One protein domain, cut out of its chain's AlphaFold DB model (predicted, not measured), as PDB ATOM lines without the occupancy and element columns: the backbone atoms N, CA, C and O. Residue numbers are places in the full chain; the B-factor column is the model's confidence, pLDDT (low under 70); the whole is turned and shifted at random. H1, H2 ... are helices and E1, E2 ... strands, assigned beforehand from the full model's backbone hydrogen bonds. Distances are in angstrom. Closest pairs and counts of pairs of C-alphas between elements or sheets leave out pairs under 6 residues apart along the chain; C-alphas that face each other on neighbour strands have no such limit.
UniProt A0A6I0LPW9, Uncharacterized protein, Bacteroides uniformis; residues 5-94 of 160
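This is residues 5 to 94 of the 160 residues of an uncharacterized protein of Bacteroides uniformis (UniProt A0A6I0LPW9). A narrow three-stranded sheet runs along the long axis, with two crossed helices, H1 and H2, at one end, H2 packing on the sheet, and a third helix, H3, at the opposite end near the E1-E2 turn. Residues 5 to 6 start beside E3, and the stretch to residue 17 loops round the H1 end. The 90 printed residues hold, in order, H1, H2, E1, E2, H3 and E3; the sheet, E2 - E1 - E3, is antiparallel and the class is mixed. The whole is compact, with a radius of gyration of the C-alphas of 13.4 A and spans of 45 by 23 by 20 A.

Begin at residues 5 to 6, paired parallel with residues 91 to 92 of E3, residues 87 to 93. H1, residues 18 to 28, touches H2, residues 38 to 49, about perpendicular at 86 degrees; their closest C-alphas, of Gly 22 and Gly 45, are 3.9 A apart. H1 only grazes the sheet, with residues 25 to 28. H2 has a height over the sheet of 9.4 A and runs along E1, residues 53 to 59, at 15 degrees on the local plane. E1 and E2, residues 62 to 65, form an antiparallel hairpin; find N 57 and O 64 within hydrogen-bond range at 2.9 A. E1 and E3 are antiparallel; N 54 and O 92 are 2.9 A apart. H3, residues 70 to 80, is on the sheet, and apart from H1 and H2; its closest C-alpha pair with E1 is Val 76 and Ile 59, 7.0 A. E2, H3 and E3 make a split strand-helix-strand unit, E1 between its strands, with a right-handed crossover. There are three layers, helices on both faces of the sheet: H2 on one, H3 on the other. In H1, H2 and H3 every O i to N i+4 pair is within hydrogen-bond range.

Find C-alpha 18 at (1.529, -17.701, -0.280), where H1 begins its 15.5 A. H2 spans 16.4 A, E1 19.1 A, E2 10.3 A and H3 15.2 A. E3 runs 17.7 A to C-alpha 93 at (9.394, -29.516, -3.557).

The farthest C-alphas, of Ser 14 and Gly 81, are 45.9 A apart. The printed part has no cut and no long link. Look for pLDDT under 70 at residue 8, residues 10 to 15, 69 to 70, 72 and 80 to 84.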
ATOM      1  N   THR A   5       9.492 -37.024   0.315       82.81
ATOM      2  CA  THR A   5       9.404 -35.907  -0.632       82.81
ATOM      3  C   THR A   5       7.968 -35.746  -1.110       82.81
ATOM      4  O   THR A   5       7.400 -36.692  -1.654       82.81
ATOM      5  N   ILE A   6       7.408 -34.547  -0.974       82.50
ATOM      6  CA  ILE A   6       6.111 -34.189  -1.553       82.50
ATOM      7  C   ILE A   6       6.309 -33.162  -2.670       82.50
ATOM      8  O   ILE A   6       7.033 -32.180  -2.520       82.50
ATOM      9  N   LYS A   7       5.686 -33.410  -3.826       71.00
ATOM     10  CA  LYS A   7       5.640 -32.458  -4.957       71.00
ATOM     11  C   LYS A   7       4.377 -31.590  -4.921       71.00
ATOM     12  O   LYS A   7       4.308 -30.567  -5.596       71.00
ATOM     13  N   GLY A   8       3.411 -32.012  -4.112       67.88
ATOM     14  CA  GLY A   8       2.094 -31.445  -3.867       67.88
ATOM     15  C   GLY A   8       1.234 -31.043  -5.053       67.88
ATOM     16  O   GLY A   8       1.606 -31.111  -6.230       67.88
ATOM     17  N   THR A   9       0.023 -30.676  -4.689       71.75
ATOM     18  CA  THR A   9      -1.119 -30.407  -5.547       71.75
ATOM     19  C   THR A   9      -0.992 -29.039  -6.214       71.75
ATOM     20  O   THR A   9      -0.186 -28.185  -5.825       71.75
ATOM     21  N   SER A  10      -1.691 -28.870  -7.332       66.75
ATOM     22  CA  SER A  10      -1.763 -27.597  -8.054       66.75
ATOM     23  C   SER A  10      -2.963 -26.797  -7.570       66.75
ATOM     24  O   SER A  10      -4.020 -27.368  -7.335       66.75
ATOM     25  N   MET A  11      -2.787 -25.481  -7.474       68.00
ATOM     26  CA  MET A  11      -3.811 -24.528  -7.044       68.00
ATOM     27  C   MET A  11      -4.196 -23.612  -8.220       68.00
ATOM     28  O   MET A  11      -3.327 -23.325  -9.055       68.00
ATOM     29  N   PRO A  12      -5.454 -23.151  -8.331       64.88
ATOM     30  CA  PRO A  12      -5.852 -22.146  -9.315       64.88
ATOM     31  C   PRO A  12      -5.057 -20.845  -9.148       64.88
ATOM     32  O   PRO A  12      -4.636 -20.487  -8.051       64.88
ATOM     33  N   LYS A  13      -4.848 -20.103 -10.243       66.12
ATOM     34  CA  LYS A  13      -4.115 -18.823 -10.187       66.12
ATOM     35  C   LYS A  13      -4.852 -17.741  -9.394       66.12
ATOM     36  O   LYS A  13      -4.187 -16.930  -8.762       66.12
ATOM     37  N   SER A  14      -6.182 -17.731  -9.443       66.69
ATOM     38  CA  SER A  14      -7.035 -16.792  -8.704       66.69
ATOM     39  C   SER A  14      -6.882 -16.923  -7.186       66.69
ATOM     40  O   SER A  14      -7.029 -15.946  -6.466       66.69
ATOM     41  N   GLU A  15      -6.526 -18.115  -6.708       65.19
ATOM     42  CA  GLU A  15      -6.383 -18.448  -5.285       65.19
ATOM     43  C   GLU A  15      -4.916 -18.472  -4.827       65.19
ATOM     44  O   GLU A  15      -4.603 -18.920  -3.719       65.19
ATOM     45  N   LEU A  16      -3.995 -18.010  -5.683       73.19
ATOM     46  CA  LEU A  16      -2.557 -18.117  -5.472       73.19
ATOM     47  C   LEU A  16      -2.046 -17.122  -4.419       73.19
ATOM     48  O   LEU A  16      -1.375 -16.141  -4.733       73.19
ATOM     49  N   ASN A  17      -2.319 -17.410  -3.153       84.81
ATOM     50  CA  ASN A  17      -1.757 -16.712  -2.007       84.81
ATOM     51  C   ASN A  17      -0.661 -17.582  -1.367       84.81
ATOM     52  O   ASN A  17      -0.812 -18.791  -1.206       84.81
ATOM     53  N   ALA A  18       0.466 -16.982  -0.979       86.38
ATOM     54  CA  ALA A  18       1.529 -17.701  -0.280       86.38
ATOM     55  C   ALA A  18       1.009 -18.414   0.978       86.38
ATOM     56  O   ALA A  18       1.378 -19.556   1.232       86.38
ATOM     57  N   TYR A  19       0.110 -17.787   1.733       89.50
ATOM     58  CA  TYR A  19      -0.440 -18.402   2.936       89.50
ATOM     59  C   TYR A  19      -1.314 -19.632   2.625       89.50
ATOM     60  O   TYR A  19      -1.111 -20.693   3.215       89.50
ATOM     61  N   SER A  20      -2.224 -19.533   1.646       85.69
ATOM     62  CA  SER A  20      -3.096 -20.651   1.244       85.69
ATOM     63  C   SER A  20      -2.290 -21.818   0.671       85.69
ATOM     64  O   SER A  20      -2.526 -22.972   1.027       85.69
ATOM     65  N   VAL A  21      -1.276 -21.524  -0.153       86.44
ATOM     66  CA  VAL A  21      -0.347 -22.541  -0.661       86.44
ATOM     67  C   VAL A  21       0.414 -23.188   0.496       86.44
ATOM     68  O   VAL A  21       0.584 -24.402   0.486       86.44
ATOM     69  N   GLY A  22       0.847 -22.416   1.494       88.44
ATOM     70  CA  GLY A  22       1.502 -22.929   2.699       88.44
ATOM     71  C   GLY A  22       0.643 -23.938   3.461       88.44
ATOM     72  O   GLY A  22       1.086 -25.065   3.684       88.44
ATOM     73  N   ILE A  23      -0.605 -23.571   3.772       89.69
ATOM     74  CA  ILE A  23      -1.591 -24.452   4.424       89.69
ATOM     75  C   ILE A  23      -1.794 -25.734   3.617       89.69
ATOM     76  O   ILE A  23      -1.753 -26.835   4.161       89.69
ATOM     77  N   MET A  24      -1.970 -25.610   2.301       87.44
ATOM     78  CA  MET A  24      -2.168 -26.761   1.424       87.44
ATOM     79  C   MET A  24      -0.993 -27.751   1.509       87.44
ATOM     80  O   MET A  24      -1.212 -28.958   1.576       87.44
ATOM     81  N   ARG A  25       0.256 -27.265   1.567       87.38
ATOM     82  CA  ARG A  25       1.438 -28.137   1.719       87.38
ATOM     83  C   ARG A  25       1.510 -28.797   3.087       87.38
ATOM     84  O   ARG A  25       1.924 -29.949   3.169       87.38
ATOM     85  N   LEU A  26       1.113 -28.095   4.142       89.56
ATOM     86  CA  LEU A  26       1.077 -28.668   5.485       89.56
ATOM     87  C   LEU A  26       0.021 -29.773   5.597       89.56
ATOM     88  O   LEU A  26       0.331 -30.859   6.096       89.56
ATOM     89  N   ASN A  27      -1.157 -29.562   5.003       87.50
ATOM     90  CA  ASN A  27      -2.210 -30.574   4.917       87.50
ATOM     91  C   ASN A  27      -1.723 -31.848   4.197       87.50
ATOM     92  O   ASN A  27      -1.998 -32.954   4.654       87.50
ATOM     93  N   GLU A  28      -0.927 -31.720   3.130       86.88
ATOM     94  CA  GLU A  28      -0.310 -32.864   2.430       86.88
ATOM     95  C   GLU A  28       0.744 -33.609   3.264       86.88
ATOM     96  O   GLU A  28       0.990 -34.798   3.048       86.88
ATOM     97  N   THR A  29       1.399 -32.918   4.200       84.88
ATOM     98  CA  THR A  29       2.307 -33.545   5.174       84.88
ATOM     99  C   THR A  29       1.584 -34.120   6.392       84.88
ATOM    100  O   THR A  29       2.237 -34.742   7.230       84.88
ATOM    101  N   HIS A  30       0.263 -33.934   6.499       87.31
ATOM    102  CA  HIS A  30      -0.537 -34.256   7.684       87.31
ATOM    103  C   HIS A  30       0.019 -33.631   8.977       87.31
ATOM    104  O   HIS A  30      -0.064 -34.224  10.052       87.31
ATOM    105  N   ILE A  31       0.621 -32.442   8.878       87.75
ATOM    106  CA  ILE A  31       1.084 -31.679  10.040       87.75
ATOM    107  C   ILE A  31       0.036 -30.611  10.342       87.75
ATOM    108  O   ILE A  31      -0.380 -29.890   9.439       87.75
ATOM    109  N   ALA A  32      -0.375 -30.491  11.604       89.38
ATOM    110  CA  ALA A  32      -1.310 -29.449  12.009       89.38
ATOM    111  C   ALA A  32      -0.680 -28.055  11.845       89.38
ATOM    112  O   ALA A  32       0.447 -27.824  12.302       89.38
ATOM    113  N   ASN A  33      -1.421 -27.137  11.221       88.88
ATOM    114  CA  ASN A  33      -0.971 -25.774  10.908       88.88
ATOM    115  C   ASN A  33      -0.649 -24.953  12.162       88.88
ATOM    116  O   ASN A  33       0.215 -24.089  12.114       88.88
ATOM    117  N   GLU A  34      -1.292 -25.273  13.285       89.88
ATOM    118  CA  GLU A  34      -1.079 -24.655  14.601       89.88
ATOM    119  C   GLU A  34       0.365 -24.783  15.106       89.88
ATOM    120  O   GLU A  34       0.803 -23.998  15.940       89.88
ATOM    121  N   ASN A  35       1.135 -25.741  14.578       88.44
ATOM    122  CA  ASN A  35       2.547 -25.897  14.926       88.44
ATOM    123  C   ASN A  35       3.461 -24.846  14.276       88.44
ATOM    124  O   ASN A  35       4.659 -24.837  14.562       88.44
ATOM    125  N   PHE A  36       2.940 -24.016  13.370       89.56
ATOM    126  CA  PHE A  36       3.716 -23.029  12.628       89.56
ATOM    127  C   PHE A  36       3.114 -21.636  12.762       89.56
ATOM    128  O   PHE A  36       1.902 -21.440  12.680       89.56
ATOM    129  N   ASN A  37       3.990 -20.642  12.874       91.19
ATOM    130  CA  ASN A  37       3.583 -19.247  12.798       91.19
ATOM    131  C   ASN A  37       3.168 -18.891  11.365       91.19
ATOM    132  O   ASN A  37       3.605 -19.510  10.391       91.19
ATOM    133  N   ARG A  38       2.369 -17.829  11.217       90.81
ATOM    134  CA  ARG A  38       1.907 -17.351   9.906       90.81
ATOM    135  C   ARG A  38       3.054 -17.136   8.912       90.81
ATOM    136  O   ARG A  38       2.941 -17.562   7.766       90.81
ATOM    137  N   ASP A  39       4.164 -16.554   9.359       90.50
ATOM    138  CA  ASP A  39       5.333 -16.273   8.516       90.50
ATOM    139  C   ASP A  39       6.031 -17.538   8.003       90.50
ATOM    140  O   ASP A  39       6.566 -17.555   6.890       90.50
ATOM    141  N   ASP A  40       6.012 -18.609   8.798       90.81
ATOM    142  CA  ASP A  40       6.563 -19.910   8.426       90.81
ATOM    143  C   ASP A  40       5.664 -20.600   7.399       90.81
ATOM    144  O   ASP A  40       6.149 -21.117   6.387       90.81
ATOM    145  N   ILE A  41       4.344 -20.526   7.595       92.00
ATOM    146  CA  ILE A  41       3.352 -21.025   6.636       92.00
ATOM    147  C   ILE A  41       3.490 -20.281   5.300       92.00
ATOM    148  O   ILE A  41       3.617 -20.907   4.242       92.00
ATOM    149  N   GLU A  42       3.544 -18.948   5.328       92.06
ATOM    150  CA  GLU A  42       3.761 -18.143   4.124       92.06
ATOM    151  C   GLU A  42       5.091 -18.471   3.449       92.06
ATOM    152  O   GLU A  42       5.161 -18.512   2.221       92.06
ATOM    153  N   PHE A  43       6.149 -18.741   4.213       90.50
ATOM    154  CA  PHE A  43       7.441 -19.121   3.654       90.50
ATOM    155  C   PHE A  43       7.393 -20.455   2.908       90.50
ATOM    156  O   PHE A  43       7.920 -20.545   1.795       90.50
ATOM    157  N   ILE A  44       6.723 -21.469   3.468       90.00
ATOM    158  CA  ILE A  44       6.487 -22.749   2.780       90.00
ATOM    159  C   ILE A  44       5.774 -22.497   1.450       90.00
ATOM    160  O   ILE A  44       6.162 -23.047   0.411       90.00
ATOM    161  N   GLY A  45       4.763 -21.630   1.460       88.50
ATOM    162  CA  GLY A  45       4.023 -21.259   0.264       88.50
ATOM    163  C   GLY A  45       4.855 -20.504  -0.767       88.50
ATOM    164  O   GLY A  45       4.884 -20.907  -1.930       88.50
ATOM    165  N   ARG A  46       5.598 -19.465  -0.357       88.44
ATOM    166  CA  ARG A  46       6.505 -18.697  -1.234       88.44
ATOM    167  C   ARG A  46       7.527 -19.613  -1.887       88.44
ATOM    168  O   ARG A  46       7.678 -19.575  -3.106       88.44
ATOM    169  N   CYS A  47       8.167 -20.479  -1.103       87.62
ATOM    170  CA  CYS A  47       9.120 -21.452  -1.623       87.62
ATOM    171  C   CYS A  47       8.461 -22.432  -2.599       87.62
ATOM    172  O   CYS A  47       9.022 -22.719  -3.656       87.62
ATOM    173  N   SER A  48       7.242 -22.886  -2.305       84.94
ATOM    174  CA  SER A  48       6.490 -23.769  -3.199       84.94
ATOM    175  C   SER A  48       6.155 -23.098  -4.535       84.94
ATOM    176  O   SER A  48       6.356 -23.701  -5.591       84.94
ATOM    177  N   ILE A  49       5.722 -21.834  -4.506       81.12
ATOM    178  CA  ILE A  49       5.458 -21.016  -5.699       81.12
ATOM    179  C   ILE A  49       6.756 -20.796  -6.493       81.12
ATOM    180  O   ILE A  49       6.784 -20.977  -7.715       81.12
ATOM    181  N   SER A  50       7.855 -20.472  -5.805       80.56
ATOM    182  CA  SER A  50       9.164 -20.205  -6.410       80.56
ATOM    183  C   SER A  50       9.960 -21.465  -6.773       80.56
ATOM    184  O   SER A  50      11.105 -21.348  -7.203       80.56
ATOM    185  N   ARG A  51       9.394 -22.667  -6.591       79.12
ATOM    186  CA  ARG A  51      10.056 -23.970  -6.818       79.12
ATOM    187  C   ARG A  51      11.348 -24.172  -6.026       79.12
ATOM    188  O   ARG A  51      12.274 -24.832  -6.492       79.12
ATOM    189  N   ARG A  52      11.408 -23.597  -4.831       84.19
ATOM    190  CA  ARG A  52      12.468 -23.861  -3.864       84.19
ATOM    191  C   ARG A  52      12.065 -25.043  -2.997       84.19
ATOM    192  O   ARG A  52      10.881 -25.279  -2.758       84.19
ATOM    193  N   GLU A  53      13.061 -25.808  -2.578       88.44
ATOM    194  CA  GLU A  53      12.851 -26.935  -1.680       88.44
ATOM    195  C   GLU A  53      12.814 -26.432  -0.241       88.44
ATOM    196  O   GLU A  53      13.663 -25.639   0.167       88.44
ATOM    197  N   VAL A  54      11.832 -26.901   0.523       89.81
ATOM    198  CA  VAL A  54      11.723 -26.627   1.957       89.81
ATOM    199  C   VAL A  54      11.830 -27.939   2.706       89.81
ATOM    200  O   VAL A  54      11.148 -28.907   2.372       89.81
ATOM    201  N   ILE A  55      12.685 -27.977   3.722       90.19
ATOM    202  CA  ILE A  55      12.843 -29.149   4.579       90.19
ATOM    203  C   ILE A  55      12.114 -28.872   5.886       90.19
ATOM    204  O   ILE A  55      12.495 -27.970   6.632       90.19
ATOM    205  N   ILE A  56      11.084 -29.668   6.154       91.19
ATOM    206  CA  ILE A  56      10.305 -29.628   7.388       91.19
ATOM    207  C   ILE A  56      10.722 -30.818   8.246       91.19
ATOM    208  O   ILE A  56      10.844 -31.959   7.780       91.19
ATOM    209  N   GLY A  57      10.963 -30.559   9.519       89.94
ATOM    210  CA  GLY A  57      11.372 -31.585  10.456       89.94
ATOM    211  C   GLY A  57      11.054 -31.205  11.885       89.94
ATOM    212  O   GLY A  57      10.292 -30.274  12.130       89.94
ATOM    213  N   LYS A  58      11.643 -31.948  12.816       88.12
ATOM    214  CA  LYS A  58      11.497 -31.694  14.243       88.12
ATOM    215  C   LYS A  58      12.831 -31.459  14.919       88.12
ATOM    216  O   LYS A  58      13.834 -32.058  14.531       88.12
ATOM    217  N   ILE A  59      12.799 -30.650  15.968       84.12
ATOM    218  CA  ILE A  59      13.840 -30.592  16.990       84.12
ATOM    219  C   ILE A  59      13.141 -30.900  18.318       84.12
ATOM    220  O   ILE A  59      12.226 -30.180  18.721       84.12
ATOM    221  N   GLY A  60      13.482 -32.027  18.948       80.75
ATOM    222  CA  GLY A  60      12.675 -32.569  20.047       80.75
ATOM    223  C   GLY A  60      11.229 -32.830  19.598       80.75
ATOM    224  O   GLY A  60      10.999 -33.540  18.615       80.75
ATOM    225  N   ASN A  61      10.260 -32.220  20.287       83.50
ATOM    226  CA  ASN A  61       8.832 -32.346  19.970       83.50
ATOM    227  C   ASN A  61       8.286 -31.257  19.034       83.50
ATOM    228  O   ASN A  61       7.181 -31.422  18.509       83.50
ATOM    229  N   PHE A  62       9.054 -30.199  18.769       84.38
ATOM    230  CA  PHE A  62       8.599 -29.043  17.999       84.38
ATOM    231  C   PHE A  62       8.830 -29.229  16.504       84.38
ATOM    232  O   PHE A  62       9.894 -29.690  16.085       84.38
ATOM    233  N   TRP A  63       7.838 -28.853  15.699       88.25
ATOM    234  CA  TRP A  63       7.976 -28.777  14.248       88.25
ATOM    235  C   TRP A  63       8.708 -27.504  13.833       88.25
ATOM    236  O   TRP A  63       8.566 -26.458  14.455       88.25
ATOM    237  N   TYR A  64       9.515 -27.614  12.781       87.12
ATOM    238  CA  TYR A  64      10.427 -26.556  12.370       87.12
ATOM    239  C   TYR A  64      10.779 -26.644  10.880       87.12
ATOM    240  O   TYR A  64      10.857 -27.735  10.299       87.12
ATOM    241  N   ILE A  65      11.035 -25.480  10.273       88.75
ATOM    242  CA  ILE A  65      11.545 -25.336   8.906       88.75
ATOM    243  C   ILE A  65      13.048 -25.084   8.958       88.75
ATOM    244  O   ILE A  65      13.497 -24.095   9.534       88.75
ATOM    245  N   ARG A  66      13.830 -25.928   8.280       84.62
ATOM    246  CA  ARG A  66      15.292 -25.817   8.279       84.62
ATOM    247  C   ARG A  66      15.767 -24.437   7.805       84.62
ATOM    248  O   ARG A  66      15.557 -24.089   6.645       84.62
ATOM    249  N   GLY A  67      16.484 -23.717   8.673       78.44
ATOM    250  CA  GLY A  67      17.206 -22.486   8.336       78.44
ATOM    251  C   GLY A  67      16.437 -21.178   8.540       78.44
ATOM    252  O   GLY A  67      16.888 -20.160   8.024       78.44
ATOM    253  N   ARG A  68      15.294 -21.173   9.248       76.25
ATOM    254  CA  ARG A  68      14.566 -19.925   9.563       76.25
ATOM    255  C   ARG A  68      14.572 -19.525  11.029       76.25
ATOM    256  O   ARG A  68      14.707 -18.339  11.301       76.25
ATOM    257  N   SER A  69      14.388 -20.453  11.956       65.69
ATOM    258  CA  SER A  69      14.083 -20.092  13.347       65.69
ATOM    259  C   SER A  69      15.218 -20.469  14.297       65.69
ATOM    260  O   SER A  69      15.179 -21.491  14.982       65.69
ATOM    261  N   LEU A  70      16.197 -19.565  14.381       69.81
ATOM    262  CA  LEU A  70      17.208 -19.563  15.440       69.81
ATOM    263  C   LEU A  70      16.540 -19.553  16.832       69.81
ATOM    264  O   LEU A  70      16.988 -20.233  17.746       69.81
ATOM    265  N   ASP A  71      15.398 -18.872  16.964       71.06
ATOM    266  CA  ASP A  71      14.628 -18.775  18.212       71.06
ATOM    267  C   ASP A  71      14.070 -20.119  18.694       71.06
ATOM    268  O   ASP A  71      13.998 -20.377  19.896       71.06
ATOM    269  N   VAL A  72      13.662 -20.995  17.770       69.44
ATOM    270  CA  VAL A  72      13.171 -22.340  18.113       69.44
ATOM    271  C   VAL A  72      14.346 -23.221  18.518       69.44
ATOM    272  O   VAL A  72      14.244 -23.954  19.497       69.44
ATOM    273  N   GLU A  73      15.479 -23.104  17.825       70.25
ATOM    274  CA  GLU A  73      16.716 -23.791  18.204       70.25
ATOM    275  C   GLU A  73      17.173 -23.375  19.610       70.25
ATOM    276  O   GLU A  73      17.450 -24.246  20.432       70.25
ATOM    277  N   LEU A  74      17.142 -22.077  19.934       74.38
ATOM    278  CA  LEU A  74      17.462 -21.555  21.267       74.38
ATOM    279  C   LEU A  74      16.483 -22.043  22.345       74.38
ATOM    280  O   LEU A  74      16.916 -22.490  23.406       74.38
ATOM    281  N   LYS A  75      15.168 -22.019  22.082       74.81
ATOM    282  CA  LYS A  75      14.152 -22.539  23.017       74.81
ATOM    283  C   LYS A  75      14.332 -24.029  23.295       74.81
ATOM    284  O   LYS A  75      14.237 -24.459  24.441       74.81
ATOM    285  N   VAL A  76      14.603 -24.818  22.258       70.69
ATOM    286  CA  VAL A  76      14.786 -26.266  22.394       70.69
ATOM    287  C   VAL A  76      16.108 -26.593  23.082       70.69
ATOM    288  O   VAL A  76      16.130 -27.481  23.932       70.69
ATOM    289  N   GLN A  77      17.182 -25.851  22.799       72.25
ATOM    290  CA  GLN A  77      18.443 -25.976  23.535       72.25
ATOM    291  C   GLN A  77      18.283 -25.622  25.016       72.25
ATOM    292  O   GLN A  77      18.862 -26.299  25.862       72.25
ATOM    293  N   ALA A  78      17.474 -24.609  25.340       72.62
ATOM    294  CA  ALA A  78      17.179 -24.243  26.721       72.62
ATOM    295  C   ALA A  78      16.359 -25.318  27.462       72.62
ATOM    296  O   ALA A  78      16.576 -25.528  28.649       72.62
ATOM    297  N   GLN A  79      15.442 -26.016  26.779       71.62
ATOM    298  CA  GLN A  79      14.581 -27.039  27.395       71.62
ATOM    299  C   GLN A  79      15.193 -28.446  27.445       71.62
ATOM    300  O   GLN A  79      14.963 -29.175  28.404       71.62
ATOM    301  N   TYR A  80      15.935 -28.850  26.412       67.62
ATOM    302  CA  TYR A  80      16.397 -30.233  26.224       67.62
ATOM    303  C   TYR A  80      17.927 -30.362  26.146       67.62
ATOM    304  O   TYR A  80      18.441 -31.464  25.960       67.62
ATOM    305  N   GLY A  81      18.668 -29.258  26.286       66.25
ATOM    306  CA  GLY A  81      20.127 -29.233  26.194       66.25
ATOM    307  C   GLY A  81      20.666 -29.246  24.756       66.25
ATOM    308  O   GLY A  81      19.929 -29.210  23.770       66.25
ATOM    309  N   LYS A  82      22.000 -29.285  24.626       64.06
ATOM    310  CA  LYS A  82      22.730 -29.150  23.344       64.06
ATOM    311  C   LYS A  82      22.567 -30.331  22.372       64.06
ATOM    312  O   LYS A  82      22.954 -30.204  21.212       64.06
ATOM    313  N   ASP A  83      21.988 -31.449  22.806       65.00
ATOM    314  CA  ASP A  83      21.918 -32.683  22.008       65.00
ATOM    315  C   ASP A  83      20.677 -32.797  21.114       65.00
ATOM    316  O   ASP A  83      20.553 -33.735  20.317       65.00
ATOM    317  N   ALA A  84      19.757 -31.835  21.185       69.38
ATOM    318  CA  ALA A  84      18.562 -31.831  20.356       69.38
ATOM    319  C   ALA A  84      18.910 -31.516  18.886       69.38
ATOM    320  O   ALA A  84      19.041 -30.364  18.473       69.38
ATOM    321  N   ARG A  85      19.066 -32.564  18.070       77.94
ATOM    322  CA  ARG A  85      19.380 -32.445  16.636       77.94
ATOM    323  C   ARG A  85      18.121 -32.339  15.784       77.94
ATOM    324  O   ARG A  85      17.128 -33.029  16.020       77.94
ATOM    325  N   PHE A  86      18.202 -31.540  14.722       82.75
ATOM    326  CA  PHE A  86      17.152 -31.475  13.710       82.75
ATOM    327  C   PHE A  86      17.015 -32.801  12.961       82.75
ATOM    328  O   PHE A  86      17.956 -33.294  12.334       82.75
ATOM    329  N   LYS A  87      15.804 -33.351  12.976       86.81
ATOM    330  CA  LYS A  87      15.437 -34.569  12.262       86.81
ATOM    331  C   LYS A  87      14.480 -34.210  11.133       86.81
ATOM    332  O   LYS A  87      13.346 -33.809  11.375       86.81
ATOM    333  N   ALA A  88      14.944 -34.344   9.893       88.19
ATOM    334  CA  ALA A  88      14.141 -34.063   8.707       88.19
ATOM    335  C   ALA A  88      13.094 -35.163   8.478       88.19
ATOM    336  O   ALA A  88      13.443 -36.343   8.401       88.19
ATOM    337  N   TYR A  89      11.831 -34.770   8.312       90.19
ATOM    338  CA  TYR A  89      10.726 -35.694   8.033       90.19
ATOM    339  C   TYR A  89      10.168 -35.504   6.627       90.19
ATOM    340  O   TYR A  89       9.907 -36.493   5.942       90.19
ATOM    341  N   TYR A  90      10.050 -34.256   6.169       89.94
ATOM    342  CA  TYR A  90       9.448 -33.927   4.884       89.94
ATOM    343  C   TYR A  90      10.322 -32.979   4.071       89.94
ATOM    344  O   TYR A  90      10.933 -32.052   4.598       89.94
ATOM    345  N   ILE A  91      10.353 -33.209   2.761       89.12
ATOM    346  CA  ILE A  91      10.940 -32.295   1.784       89.12
ATOM    347  C   ILE A  91       9.817 -31.849   0.855       89.12
ATOM    348  O   ILE A  91       9.306 -32.638   0.057       89.12
ATOM    349  N   VAL A  92       9.432 -30.584   0.964       86.31
ATOM    350  CA  VAL A  92       8.427 -29.960   0.111       86.31
ATOM    351  C   VAL A  92       9.125 -29.396  -1.114       86.31
ATOM    352  O   VAL A  92       9.867 -28.419  -1.024       86.31
ATOM    353  N   LYS A  93       8.909 -30.023  -2.272       83.94
ATOM    354  CA  LYS A  93       9.394 -29.516  -3.557       83.94
ATOM    355  C   LYS A  93       8.276 -28.744  -4.233       83.94
ATOM    356  O   LYS A  93       7.253 -29.322  -4.601       83.94
ATOM    357  N   GLY A  94       8.485 -27.445  -4.422       70.25
ATOM    358  CA  GLY A  94       7.538 -26.607  -5.147       70.25
ATOM    359  C   GLY A  94       7.288 -27.111  -6.570       70.25
ATOM    360  O   GLY A  94       8.219 -27.450  -7.306       70.25
TER     361      GLY A  94